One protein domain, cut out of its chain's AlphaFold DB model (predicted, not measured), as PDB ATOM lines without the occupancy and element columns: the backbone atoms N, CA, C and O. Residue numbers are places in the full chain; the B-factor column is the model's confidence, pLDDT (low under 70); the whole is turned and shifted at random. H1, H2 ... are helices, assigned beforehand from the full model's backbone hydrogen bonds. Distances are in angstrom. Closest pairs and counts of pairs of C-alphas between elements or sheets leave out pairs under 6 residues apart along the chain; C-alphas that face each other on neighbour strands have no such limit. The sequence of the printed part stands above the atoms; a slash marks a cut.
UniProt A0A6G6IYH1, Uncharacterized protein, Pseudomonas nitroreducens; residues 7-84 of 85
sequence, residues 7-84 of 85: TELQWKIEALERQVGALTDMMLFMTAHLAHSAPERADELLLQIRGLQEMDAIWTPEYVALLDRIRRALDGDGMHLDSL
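Overview. This is residues 7 to 84 of the 85 residues of an uncharacterized protein of Pseudomonas nitroreducens (UniProt A0A6G6IYH1). A hairpin of two shorter helices, H2 and H3, packs on the last part of one long helix, H1, whose residues 7 to 23 stick out as an arm. The 78 printed residues, all helix by class, have four named helices, H1 to H4 in order. The whole is loose, radius of gyration of the C-alphas 14.7 A, spanning 48 by 36 by 17 A.

Arrangement. H1, residues 7 to 37, touches H3, residues 61 to 75, with residues 24 to 35 alone, at a shallow tilt of 24 degrees, the same way; their closest C-alphas, of Ala 32 and Ala 73, are 5.2 A apart. H2, residues 39 to 54, and H3 form a hairpin at 27 degrees, closest at the C-alphas of Ala 42 and Leu 74, 5.9 A. H4, residues 81 to 84, is apart from the other helices. In H1, H2 and H3 every O i to N i+4 pair is within hydrogen-bond range; H4 is too short for one.

Along the chain. H1 runs 45.0 A from C-alpha 7 (18.315, -50.280, 19.470), H2 22.6 A, H3 21.1 A; H4 ends at C-alpha 84 (43.607, -30.734, 24.012).

Size, cuts and confidence. The printed part has no cut and no long link. Residues 76 to 84 have pLDDT under 70.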
ATOM      1  N   THR A   7      17.780 -51.052  18.337       91.62
ATOM      2  CA  THR A   7      18.315 -50.280  19.470       91.62
ATOM      3  C   THR A   7      19.717 -50.739  19.871       91.62
ATOM      4  O   THR A   7      20.601 -49.914  20.080       91.62
ATOM      5  N   GLU A   8      19.960 -52.052  19.930       90.25
ATOM      6  CA  GLU A   8      21.293 -52.594  20.226       90.25
ATOM      7  C   GLU A   8      22.300 -52.281  19.112       90.25
ATOM      8  O   GLU A   8      23.478 -52.061  19.392       90.25
ATOM      9  N   LEU A   9      21.852 -52.259  17.853       93.31
ATOM     10  CA  LEU A   9      22.677 -51.834  16.721       93.31
ATOM     11  C   LEU A   9      23.018 -50.345  16.812       93.31
ATOM     12  O   LEU A   9      24.185 -49.995  16.667       93.31
ATOM     13  N   GLN A  10      22.040 -49.495  17.127       93.56
ATOM     14  CA  GLN A  10      22.250 -48.057  17.289       93.56
ATOM     15  C   GLN A  10      23.280 -47.749  18.386       93.56
ATOM     16  O   GLN A  10      24.237 -47.020  18.146       93.56
ATOM     17  N   TRP A  11      23.170 -48.380  19.559       93.94
ATOM     18  CA  TRP A  11      24.154 -48.194  20.633       93.94
ATOM     19  C   TRP A  11      25.555 -48.677  20.264       93.94
ATOM     20  O   TRP A  11      26.549 -48.088  20.691       93.94
ATOM     21  N   LYS A  12      25.655 -49.753  19.475       92.38
ATOM     22  CA  LYS A  12      26.948 -50.224  18.966       92.38
ATOM     23  C   LYS A  12      27.552 -49.232  17.983       92.38
ATOM     24  O   LYS A  12      28.750 -48.989  18.075       92.38
ATOM     25  N   ILE A  13      26.747 -48.653  17.095       93.94
ATOM     26  CA  ILE A  13      27.193 -47.609  16.166       93.94
ATOM     27  C   ILE A  13      27.724 -46.410  16.958       93.94
ATOM     28  O   ILE A  13      28.882 -46.053  16.792       93.94
ATOM     29  N   GLU A  14      26.964 -45.892  17.921       92.81
ATOM     30  CA  GLU A  14      27.383 -44.752  18.756       92.81
ATOM     31  C   GLU A  14      28.645 -45.038  19.591       92.81
ATOM     32  O   GLU A  14      29.437 -44.144  19.900       92.81
ATOM     33  N   ALA A  15      28.836 -46.283  20.032       93.50
ATOM     34  CA  ALA A  15      30.056 -46.688  20.722       93.50
ATOM     35  C   ALA A  15      31.257 -46.730  19.766       93.50
ATOM     36  O   ALA A  15      32.334 -46.250  20.120       93.50
ATOM     37  N   LEU A  16      31.068 -47.267  18.559       92.50
ATOM     38  CA  LEU A  16      32.101 -47.327  17.526       92.50
ATOM     39  C   LEU A  16      32.483 -45.929  17.034       92.50
ATOM     40  O   LEU A  16      33.668 -45.638  16.927       92.50
ATOM     41  N   GLU A  17      31.517 -45.037  16.820       89.88
ATOM     42  CA  GLU A  17      31.765 -43.642  16.440       89.88
ATOM     43  C   GLU A  17      32.628 -42.921  17.482       89.88
ATOM     44  O   GLU A  17      33.610 -42.264  17.134       89.88
ATOM     45  N   ARG A  18      32.337 -43.114  18.776       91.00
ATOM     46  CA  ARG A  18      33.167 -42.573  19.864       91.00
ATOM     47  C   ARG A  18      34.583 -43.144  19.867       91.00
ATOM     48  O   ARG A  18      35.537 -42.400  20.081       91.00
ATOM     49  N   GLN A  19      34.733 -44.447  19.631       89.50
ATOM     50  CA  GLN A  19      36.051 -45.082  19.546       89.50
ATOM     51  C   GLN A  19      36.859 -44.559  18.354       89.50
ATOM     52  O   GLN A  19      38.038 -44.252  18.506       89.50
ATOM     53  N   VAL A  20      36.223 -44.407  17.190       88.00
ATOM     54  CA  VAL A  20      36.848 -43.837  15.989       88.00
ATOM     55  C   VAL A  20      37.275 -42.389  16.234       88.00
ATOM     56  O   VAL A  20      38.387 -42.016  15.859       88.00
ATOM     57  N   GLY A  21      36.448 -41.593  16.917       86.69
ATOM     58  CA  GLY A  21      36.806 -40.235  17.334       86.69
ATOM     59  C   GLY A  21      38.061 -40.203  18.209       86.69
ATOM     60  O   GLY A  21      39.034 -39.536  17.867       86.69
ATOM     61  N   ALA A  22      38.094 -41.009  19.275       86.38
ATOM     62  CA  ALA A  22      39.244 -41.076  20.179       86.38
ATOM     63  C   ALA A  22      40.538 -41.526  19.473       86.38
ATOM     64  O   ALA A  22      41.610 -40.973  19.718       86.38
ATOM     65  N   LEU A  23      40.448 -42.511  18.571       87.38
ATOM     66  CA  LEU A  23      41.592 -42.956  17.768       87.38
ATOM     67  C   LEU A  23      42.083 -41.860  16.817       87.38
ATOM     68  O   LEU A  23      43.291 -41.693  16.645       87.38
ATOM     69  N   THR A  24      41.157 -41.101  16.230       85.44
ATOM     70  CA  THR A  24      41.476 -39.972  15.351       85.44
ATOM     71  C   THR A  24      42.244 -38.895  16.106       85.44
ATOM     72  O   THR A  24      43.287 -38.441  15.638       85.44
ATOM     73  N   ASP A  25      41.784 -38.524  17.299       85.62
ATOM     74  CA  ASP A  25      42.445 -37.500  18.109       85.62
ATOM     75  C   ASP A  25      43.828 -37.963  18.591       85.62
ATOM     76  O   ASP A  25      44.797 -37.206  18.518       85.62
ATOM     77  N   MET A  26      43.964 -39.235  18.984       87.44
ATOM     78  CA  MET A  26      45.263 -39.823  19.330       87.44
ATOM     79  C   MET A  26      46.236 -39.790  18.146       87.44
ATOM     80  O   MET A  26      47.409 -39.459  18.315       87.44
ATOM     81  N   MET A  27      45.761 -40.103  16.939       87.06
ATOM     82  CA  MET A  27      46.583 -40.042  15.734       87.06
ATOM     83  C   MET A  27      47.065 -38.614  15.459       87.06
ATOM     84  O   MET A  27      48.246 -38.424  15.168       87.06
ATOM     85  N   LEU A  28      46.199 -37.611  15.610       86.69
ATOM     86  CA  LEU A  28      46.578 -36.206  15.430       86.69
ATOM     87  C   LEU A  28      47.603 -35.752  16.464       86.69
ATOM     88  O   LEU A  28      48.574 -35.095  16.102       86.69
ATOM     89  N   PHE A  29      47.445 -36.164  17.721       86.75
ATOM     90  CA  PHE A  29      48.429 -35.882  18.762       86.75
ATOM     91  C   PHE A  29      49.800 -36.498  18.445       86.75
ATOM     92  O   PHE A  29      50.822 -35.817  18.522       86.75
ATOM     93  N   MET A  30      49.839 -37.771  18.037       86.38
ATOM     94  CA  MET A  30      51.091 -38.430  17.635       86.38
ATOM     95  C   MET A  30      51.731 -37.747  16.424       86.38
ATOM     96  O   MET A  30      52.950 -37.613  16.364       86.38
ATOM     97  N   THR A  31      50.909 -37.279  15.488       85.62
ATOM     98  CA  THR A  31      51.344 -36.539  14.299       85.62
ATOM     99  C   THR A  31      51.974 -35.197  14.685       85.62
ATOM    100  O   THR A  31      53.068 -34.877  14.227       85.62
ATOM    101  N   ALA A  32      51.341 -34.455  15.599       82.50
ATOM    102  CA  ALA A  32      51.889 -33.226  16.176       82.50
ATOM    103  C   ALA A  32      53.249 -33.471  16.836       82.50
ATOM    104  O   ALA A  32      54.216 -32.737  16.647       82.50
ATOM    105  N   HIS A  33      53.314 -34.537  17.637       85.50
ATOM    106  CA  HIS A  33      54.522 -34.910  18.346       85.50
ATOM    107  C   HIS A  33      55.639 -35.310  17.377       85.50
ATOM    108  O   HIS A  33      56.798 -34.964  17.610       85.50
ATOM    109  N   LEU A  34      55.309 -35.996  16.279       86.06
ATOM    110  CA  LEU A  34      56.255 -36.339  15.219       86.06
ATOM    111  C   LEU A  34      56.827 -35.081  14.555       86.06
ATOM    112  O   LEU A  34      58.043 -34.995  14.413       86.06
ATOM    113  N   ALA A  35      55.984 -34.093  14.235       85.62
ATOM    114  CA  ALA A  35      56.421 -32.812  13.670       85.62
ATOM    115  C   ALA A  35      57.455 -32.102  14.555       85.62
ATOM    116  O   ALA A  35      58.419 -31.527  14.057       85.62
ATOM    117  N   HIS A  36      57.300 -32.201  15.877       82.00
ATOM    118  CA  HIS A  36      58.252 -31.627  16.822       82.00
ATOM    119  C   HIS A  36      59.518 -32.480  17.029       82.00
ATOM    120  O   HIS A  36      60.621 -31.945  17.108       82.00
ATOM    121  N   SER A  37      59.371 -33.801  17.166       88.31
ATOM    122  CA  SER A  37      60.457 -34.709  17.575       88.31
ATOM    123  C   SER A  37      61.316 -35.226  16.418       88.31
ATOM    124  O   SER A  37      62.474 -35.582  16.635       88.31
ATOM    125  N   ALA A  38      60.767 -35.280  15.204       90.00
ATOM    126  CA  ALA A  38      61.435 -35.775  14.005       90.00
ATOM    127  C   ALA A  38      60.938 -35.019  12.753       90.00
ATOM    128  O   ALA A  38      60.228 -35.602  11.929       90.00
ATOM    129  N   PRO A  39      61.313 -33.737  12.588       86.12
ATOM    130  CA  PRO A  39      60.795 -32.874  11.521       86.12
ATOM    131  C   PRO A  39      61.060 -33.427  10.113       86.12
ATOM    132  O   PRO A  39      60.169 -33.399   9.276       86.12
ATOM    133  N   GLU A  40      62.216 -34.053   9.871       89.56
ATOM    134  CA  GLU A  40      62.523 -34.680   8.572       89.56
ATOM    135  C   GLU A  40      61.514 -35.784   8.202       89.56
ATOM    136  O   GLU A  40      61.082 -35.893   7.058       89.56
ATOM    137  N   ARG A  41      61.070 -36.576   9.189       86.12
ATOM    138  CA  ARG A  41      60.030 -37.599   8.979       86.12
ATOM    139  C   ARG A  41      58.648 -36.984   8.794       86.12
ATOM    140  O   ARG A  41      57.811 -37.564   8.105       86.12
ATOM    141  N   ALA A  42      58.389 -35.848   9.434       87.38
ATOM    142  CA  ALA A  42      57.142 -35.118   9.265       87.38
ATOM    143  C   ALA A  42      57.027 -34.536   7.849       87.38
ATOM    144  O   ALA A  42      55.973 -34.673   7.231       87.38
ATOM    145  N   ASP A  43      58.123 -34.005   7.304       85.12
ATOM    146  CA  ASP A  43      58.204 -33.523   5.923       85.12
ATOM    147  C   ASP A  43      57.972 -34.655   4.907       85.12
ATOM    148  O   ASP A  43      57.195 -34.503   3.961       85.12
ATOM    149  N   GLU A  44      58.575 -35.831   5.119       89.31
ATOM    150  CA  GLU A  44      58.319 -37.014   4.284       89.31
ATOM    151  C   GLU A  44      56.842 -37.438   4.317       89.31
ATOM    152  O   GLU A  44      56.253 -37.749   3.277       89.31
ATOM    153  N   LEU A  45      56.221 -37.429   5.500       88.12
ATOM    154  CA  LEU A  45      54.813 -37.789   5.663       88.12
ATOM    155  C   LEU A  45      53.881 -36.744   5.027       88.12
ATOM    156  O   LEU A  45      52.879 -37.112   4.413       88.12
ATOM    157  N   LEU A  46      54.228 -35.456   5.103       87.62
ATOM    158  CA  LEU A  46      53.517 -34.374   4.415       87.62
ATOM    159  C   LEU A  46      53.493 -34.585   2.901       87.62
ATOM    160  O   LEU A  46      52.440 -34.430   2.276       87.62
ATOM    161  N   LEU A  47      54.624 -34.975   2.309       88.88
ATOM    162  CA  LEU A  47      54.705 -35.279   0.878       88.88
ATOM    163  C   LEU A  47      53.810 -36.465   0.499       88.88
ATOM    164  O   LEU A  47      53.113 -36.409  -0.514       88.88
ATOM    165  N   GLN A  48      53.771 -37.512   1.327       90.62
ATOM    166  CA  GLN A  48      52.886 -38.659   1.104       90.62
ATOM    167  C   GLN A  48      51.405 -38.269   1.192       90.62
ATOM    168  O   GLN A  48      50.612 -38.693   0.352       90.62
ATOM    169  N   ILE A  49      51.025 -37.430   2.163       89.19
ATOM    170  CA  ILE A  49      49.644 -36.945   2.310       89.19
ATOM    171  C   ILE A  49      49.223 -36.111   1.102       89.19
ATOM    172  O   ILE A  49      48.124 -36.318   0.591       89.19
ATOM    173  N   ARG A  50      50.089 -35.218   0.607       86.81
ATOM    174  CA  ARG A  50      49.813 -34.469  -0.629       86.81
ATOM    175  C   ARG A  50      49.597 -35.411  -1.807       86.81
ATOM    176  O   ARG A  50      48.604 -35.271  -2.510       86.81
ATOM    177  N   GLY A  51      50.445 -36.432  -1.943       88.75
ATOM    178  CA  GLY A  51      50.266 -37.477  -2.950       88.75
ATOM    179  C   GLY A  51      48.891 -38.145  -2.868       88.75
ATOM    180  O   GLY A  51      48.215 -38.259  -3.882       88.75
ATOM    181  N   LEU A  52      48.432 -38.520  -1.667       88.50
ATOM    182  CA  LEU A  52      47.098 -39.107  -1.458       88.50
ATOM    183  C   LEU A  52      45.950 -38.142  -1.802       88.50
ATOM    184  O   LEU A  52      44.919 -38.583  -2.309       88.50
ATOM    185  N   GLN A  53      46.111 -36.847  -1.518       84.31
ATOM    186  CA  GLN A  53      45.115 -35.811  -1.825       84.31
ATOM    187  C   GLN A  53      45.025 -35.503  -3.325       84.31
ATOM    188  O   GLN A  53      43.958 -35.131  -3.806       84.31
ATOM    189  N   GLU A  54      46.128 -35.663  -4.055       87.50
ATOM    190  CA  GLU A  54      46.216 -35.447  -5.503       87.50
ATOM    191  C   GLU A  54      45.825 -36.688  -6.321       87.50
ATOM    192  O   GLU A  54      45.649 -36.594  -7.537       87.50
ATOM    193  N   MET A  55      45.674 -37.854  -5.679       90.38
ATOM    194  CA  MET A  55      45.181 -39.058  -6.347       90.38
ATOM    195  C   MET A  55      43.776 -38.829  -6.902       90.38
ATOM    196  O   MET A  55      42.864 -38.432  -6.177       90.38
ATOM    197  N   ASP A  56      43.586 -39.192  -8.171       79.75
ATOM    198  CA  ASP A  56      42.272 -39.256  -8.811       79.75
ATOM    199  C   ASP A  56      41.496 -40.482  -8.297       79.75
ATOM    200  O   ASP A  56      41.417 -41.536  -8.930       79.75
ATOM    201  N   ALA A  57      41.012 -40.369  -7.061       83.69
ATOM    202  CA  ALA A  57      40.256 -41.389  -6.357       83.69
ATOM    203  C   ALA A  57      39.030 -40.770  -5.678       83.69
ATOM    204  O   ALA A  57      39.060 -39.655  -5.158       83.69
ATOM    205  N   ILE A  58      37.931 -41.528  -5.656       85.75
ATOM    206  CA  ILE A  58      36.704 -41.121  -4.968       85.75
ATOM    207  C   ILE A  58      36.859 -41.459  -3.488       85.75
ATOM    208  O   ILE A  58      36.555 -42.566  -3.041       85.75
ATOM    209  N   TRP A  59      37.364 -40.493  -2.733       87.19
ATOM    210  CA  TRP A  59      37.462 -40.568  -1.283       87.19
ATOM    211  C   TRP A  59      36.147 -40.168  -0.618       87.19
ATOM    212  O   TRP A  59      35.406 -39.324  -1.129       87.19
ATOM    213  N   THR A  60      35.859 -40.742   0.552       89.31
ATOM    214  CA  THR A  60      34.733 -40.252   1.353       89.31
ATOM    215  C   THR A  60      35.069 -38.873   1.937       89.31
ATOM    216  O   THR A  60      36.243 -38.600   2.220       89.31
ATOM    217  N   PRO A  61      34.075 -37.993   2.152       87.44
ATOM    218  CA  PRO A  61      34.309 -36.677   2.747       87.44
ATOM    219  C   PRO A  61      35.036 -36.737   4.098       87.44
ATOM    220  O   PRO A  61      35.881 -35.893   4.387       87.44
ATOM    221  N   GLU A  62      34.754 -37.758   4.911       84.44
ATOM    222  CA  GLU A  62      35.370 -37.963   6.225       84.44
ATOM    223  C   GLU A  62      36.864 -38.275   6.100       84.44
ATOM    224  O   GLU A  62      37.672 -37.765   6.876       84.44
ATOM    225  N   TYR A  63      37.244 -39.074   5.100       86.00
ATOM    226  CA  TYR A  63      38.642 -39.396   4.832       86.00
ATOM    227  C   TYR A  63      39.414 -38.173   4.325       86.00
ATOM    228  O   TYR A  63      40.518 -37.898   4.794       86.00
ATOM    229  N   VAL A  64      38.809 -37.379   3.435       87.75
ATOM    230  CA  VAL A  64      39.397 -36.112   2.966       87.75
ATOM    231  C   VAL A  64      39.600 -35.139   4.133       87.75
ATOM    232  O   VAL A  64      40.673 -34.549   4.270       87.75
ATOM    233  N   ALA A  65      38.602 -35.009   5.013       87.50
ATOM    234  CA  ALA A  65      38.693 -34.170   6.205       87.50
ATOM    235  C   ALA A  65      39.783 -34.649   7.178       87.50
ATOM    236  O   ALA A  65      40.491 -33.832   7.769       87.50
ATOM    237  N   LEU A  66      39.949 -35.965   7.331       87.25
ATOM    238  CA  LEU A  66      41.007 -36.551   8.146       87.25
ATOM    239  C   LEU A  66      42.399 -36.222   7.593       87.25
ATOM    240  O   LEU A  66      43.256 -35.769   8.352       87.25
ATOM    241  N   LEU A  67      42.612 -36.391   6.284       89.06
ATOM    242  CA  LEU A  67      43.884 -36.057   5.636       89.06
ATOM    243  C   LEU A  67      44.247 -34.577   5.814       89.06
ATOM    244  O   LEU A  67      45.399 -34.271   6.114       89.06
ATOM    245  N   ASP A  68      43.281 -33.658   5.706       87.88
ATOM    246  CA  ASP A  68      43.551 -32.233   5.939       87.88
ATOM    247  C   ASP A  68      43.898 -31.935   7.408       87.88
ATOM    248  O   ASP A  68      44.810 -31.152   7.674       87.88
ATOM    249  N   ARG A  69      43.242 -32.596   8.376       86.75
ATOM    250  CA  ARG A  69      43.594 -32.467   9.805       86.75
ATOM    251  C   ARG A  69      45.019 -32.957  10.084       86.75
ATOM    252  O   ARG A  69      45.744 -32.286  10.812       86.75
ATOM    253  N   ILE A  70      45.433 -34.085   9.499       87.31
ATOM    254  CA  ILE A  70      46.797 -34.625   9.654       87.31
ATOM    255  C   ILE A  70      47.821 -33.698   8.988       87.31
ATOM    256  O   ILE A  70      48.850 -33.398   9.586       87.31
ATOM    257  N   ARG A  71      47.534 -33.188   7.785       88.19
ATOM    258  CA  ARG A  71      48.407 -32.228   7.094       88.19
ATOM    259  C   ARG A  71      48.657 -30.984   7.950       88.19
ATOM    260  O   ARG A  71      49.802 -30.635   8.194       88.19
ATOM    261  N   ARG A  72      47.590 -30.365   8.470       85.31
ATOM    262  CA  ARG A  72      47.685 -29.214   9.387       85.31
ATOM    263  C   ARG A  72      48.488 -29.539  10.645       85.31
ATOM    264  O   ARG A  72      49.286 -28.725  11.095       85.31
ATOM    265  N   ALA A  73      48.302 -30.744  11.184       83.44
ATOM    266  CA  ALA A  73      49.047 -31.215  12.341       83.44
ATOM    267  C   ALA A  73      50.557 -31.329  12.095       83.44
ATOM    268  O   ALA A  73      51.334 -31.019  12.996       83.44
ATOM    269  N   LEU A  74      50.963 -31.742  10.893       82.50
ATOM    270  CA  LEU A  74      52.368 -31.813  10.494       82.50
ATOM    271  C   LEU A  74      52.955 -30.442  10.143       82.50
ATOM    272  O   LEU A  74      54.085 -30.162  10.521       82.50
ATOM    273  N   ASP A  75      52.177 -29.582   9.479       79.38
ATOM    274  CA  ASP A  75      52.576 -28.211   9.122       79.38
ATOM    275  C   ASP A  75      52.697 -27.294  10.365       79.38
ATOM    276  O   ASP A  75      53.149 -26.154  10.264       79.38
ATOM    277  N   GLY A  76      52.268 -27.763  11.546       69.19
ATOM    278  CA  GLY A  76      52.225 -26.978  12.785       69.19
ATOM    279  C   GLY A  76      51.157 -25.877  12.782       69.19
ATOM    280  O   GLY A  76      51.085 -25.080  13.719       69.19
ATOM    281  N   ASP A  77      50.315 -25.837  11.750       65.19
ATOM    282  CA  ASP A  77      49.333 -24.786  11.523       65.19
ATOM    283  C   ASP A  77      47.986 -25.187  12.146       65.19
ATOM    284  O   ASP A  77      47.302 -26.107  11.694       65.19
ATOM    285  N   GLY A  78      47.597 -24.510  13.230       55.31
ATOM    286  CA  GLY A  78      46.284 -24.684  13.863       55.31
ATOM    287  C   GLY A  78      46.193 -25.685  15.020       55.31
ATOM    288  O   GLY A  78      45.087 -25.921  15.509       55.31
ATOM    289  N   MET A  79      47.305 -26.231  15.526       52.97
ATOM    290  CA  MET A  79      47.299 -26.929  16.818       52.97
ATOM    291  C   MET A  79      47.684 -25.979  17.950       52.97
ATOM    292  O   MET A  79      48.837 -25.898  18.372       52.97
ATOM    293  N   HIS A  80      46.690 -25.286  18.503       51.34
ATOM    294  CA  HIS A  80      46.797 -24.873  19.896       51.34
ATOM    295  C   HIS A  80      46.768 -26.155  20.729       51.34
ATOM    296  O   HIS A  80      45.700 -26.683  21.003       51.34
ATOM    297  N   LEU A  81      47.931 -26.684  21.113       50.47
ATOM    298  CA  LEU A  81      48.027 -27.839  22.020       50.47
ATOM    299  C   LEU A  81      47.255 -27.608  23.339       50.47
ATOM    300  O   LEU A  81      46.907 -28.561  24.030       50.47
ATOM    301  N   ASP A  82      46.929 -26.348  23.644       45.94
ATOM    302  CA  ASP A  82      46.076 -25.923  24.751       45.94
ATOM    303  C   ASP A  82      44.591 -26.314  24.608       45.94
ATOM    304  O   ASP A  82      43.897 -26.367  25.618       45.94
ATOM    305  N   SER A  83      44.080 -26.612  23.405       44.41
ATOM    306  CA  SER A  83      42.688 -27.071  23.212       44.41
ATOM    307  C   SER A  83      42.497 -28.577  23.426       44.41
ATOM    308  O   SER A  83      41.372 -29.069  23.365       44.41
ATOM    309  N   LEU A  84      43.588 -29.302  23.693       45.50
ATOM    310  CA  LEU A  84      43.607 -30.734  24.012       45.50
ATOM    311  C   LEU A  84      43.736 -31.003  25.525       45.50
ATOM    312  O   LEU A  84      43.966 -32.148  25.921       45.50
TER     313      LEU A  84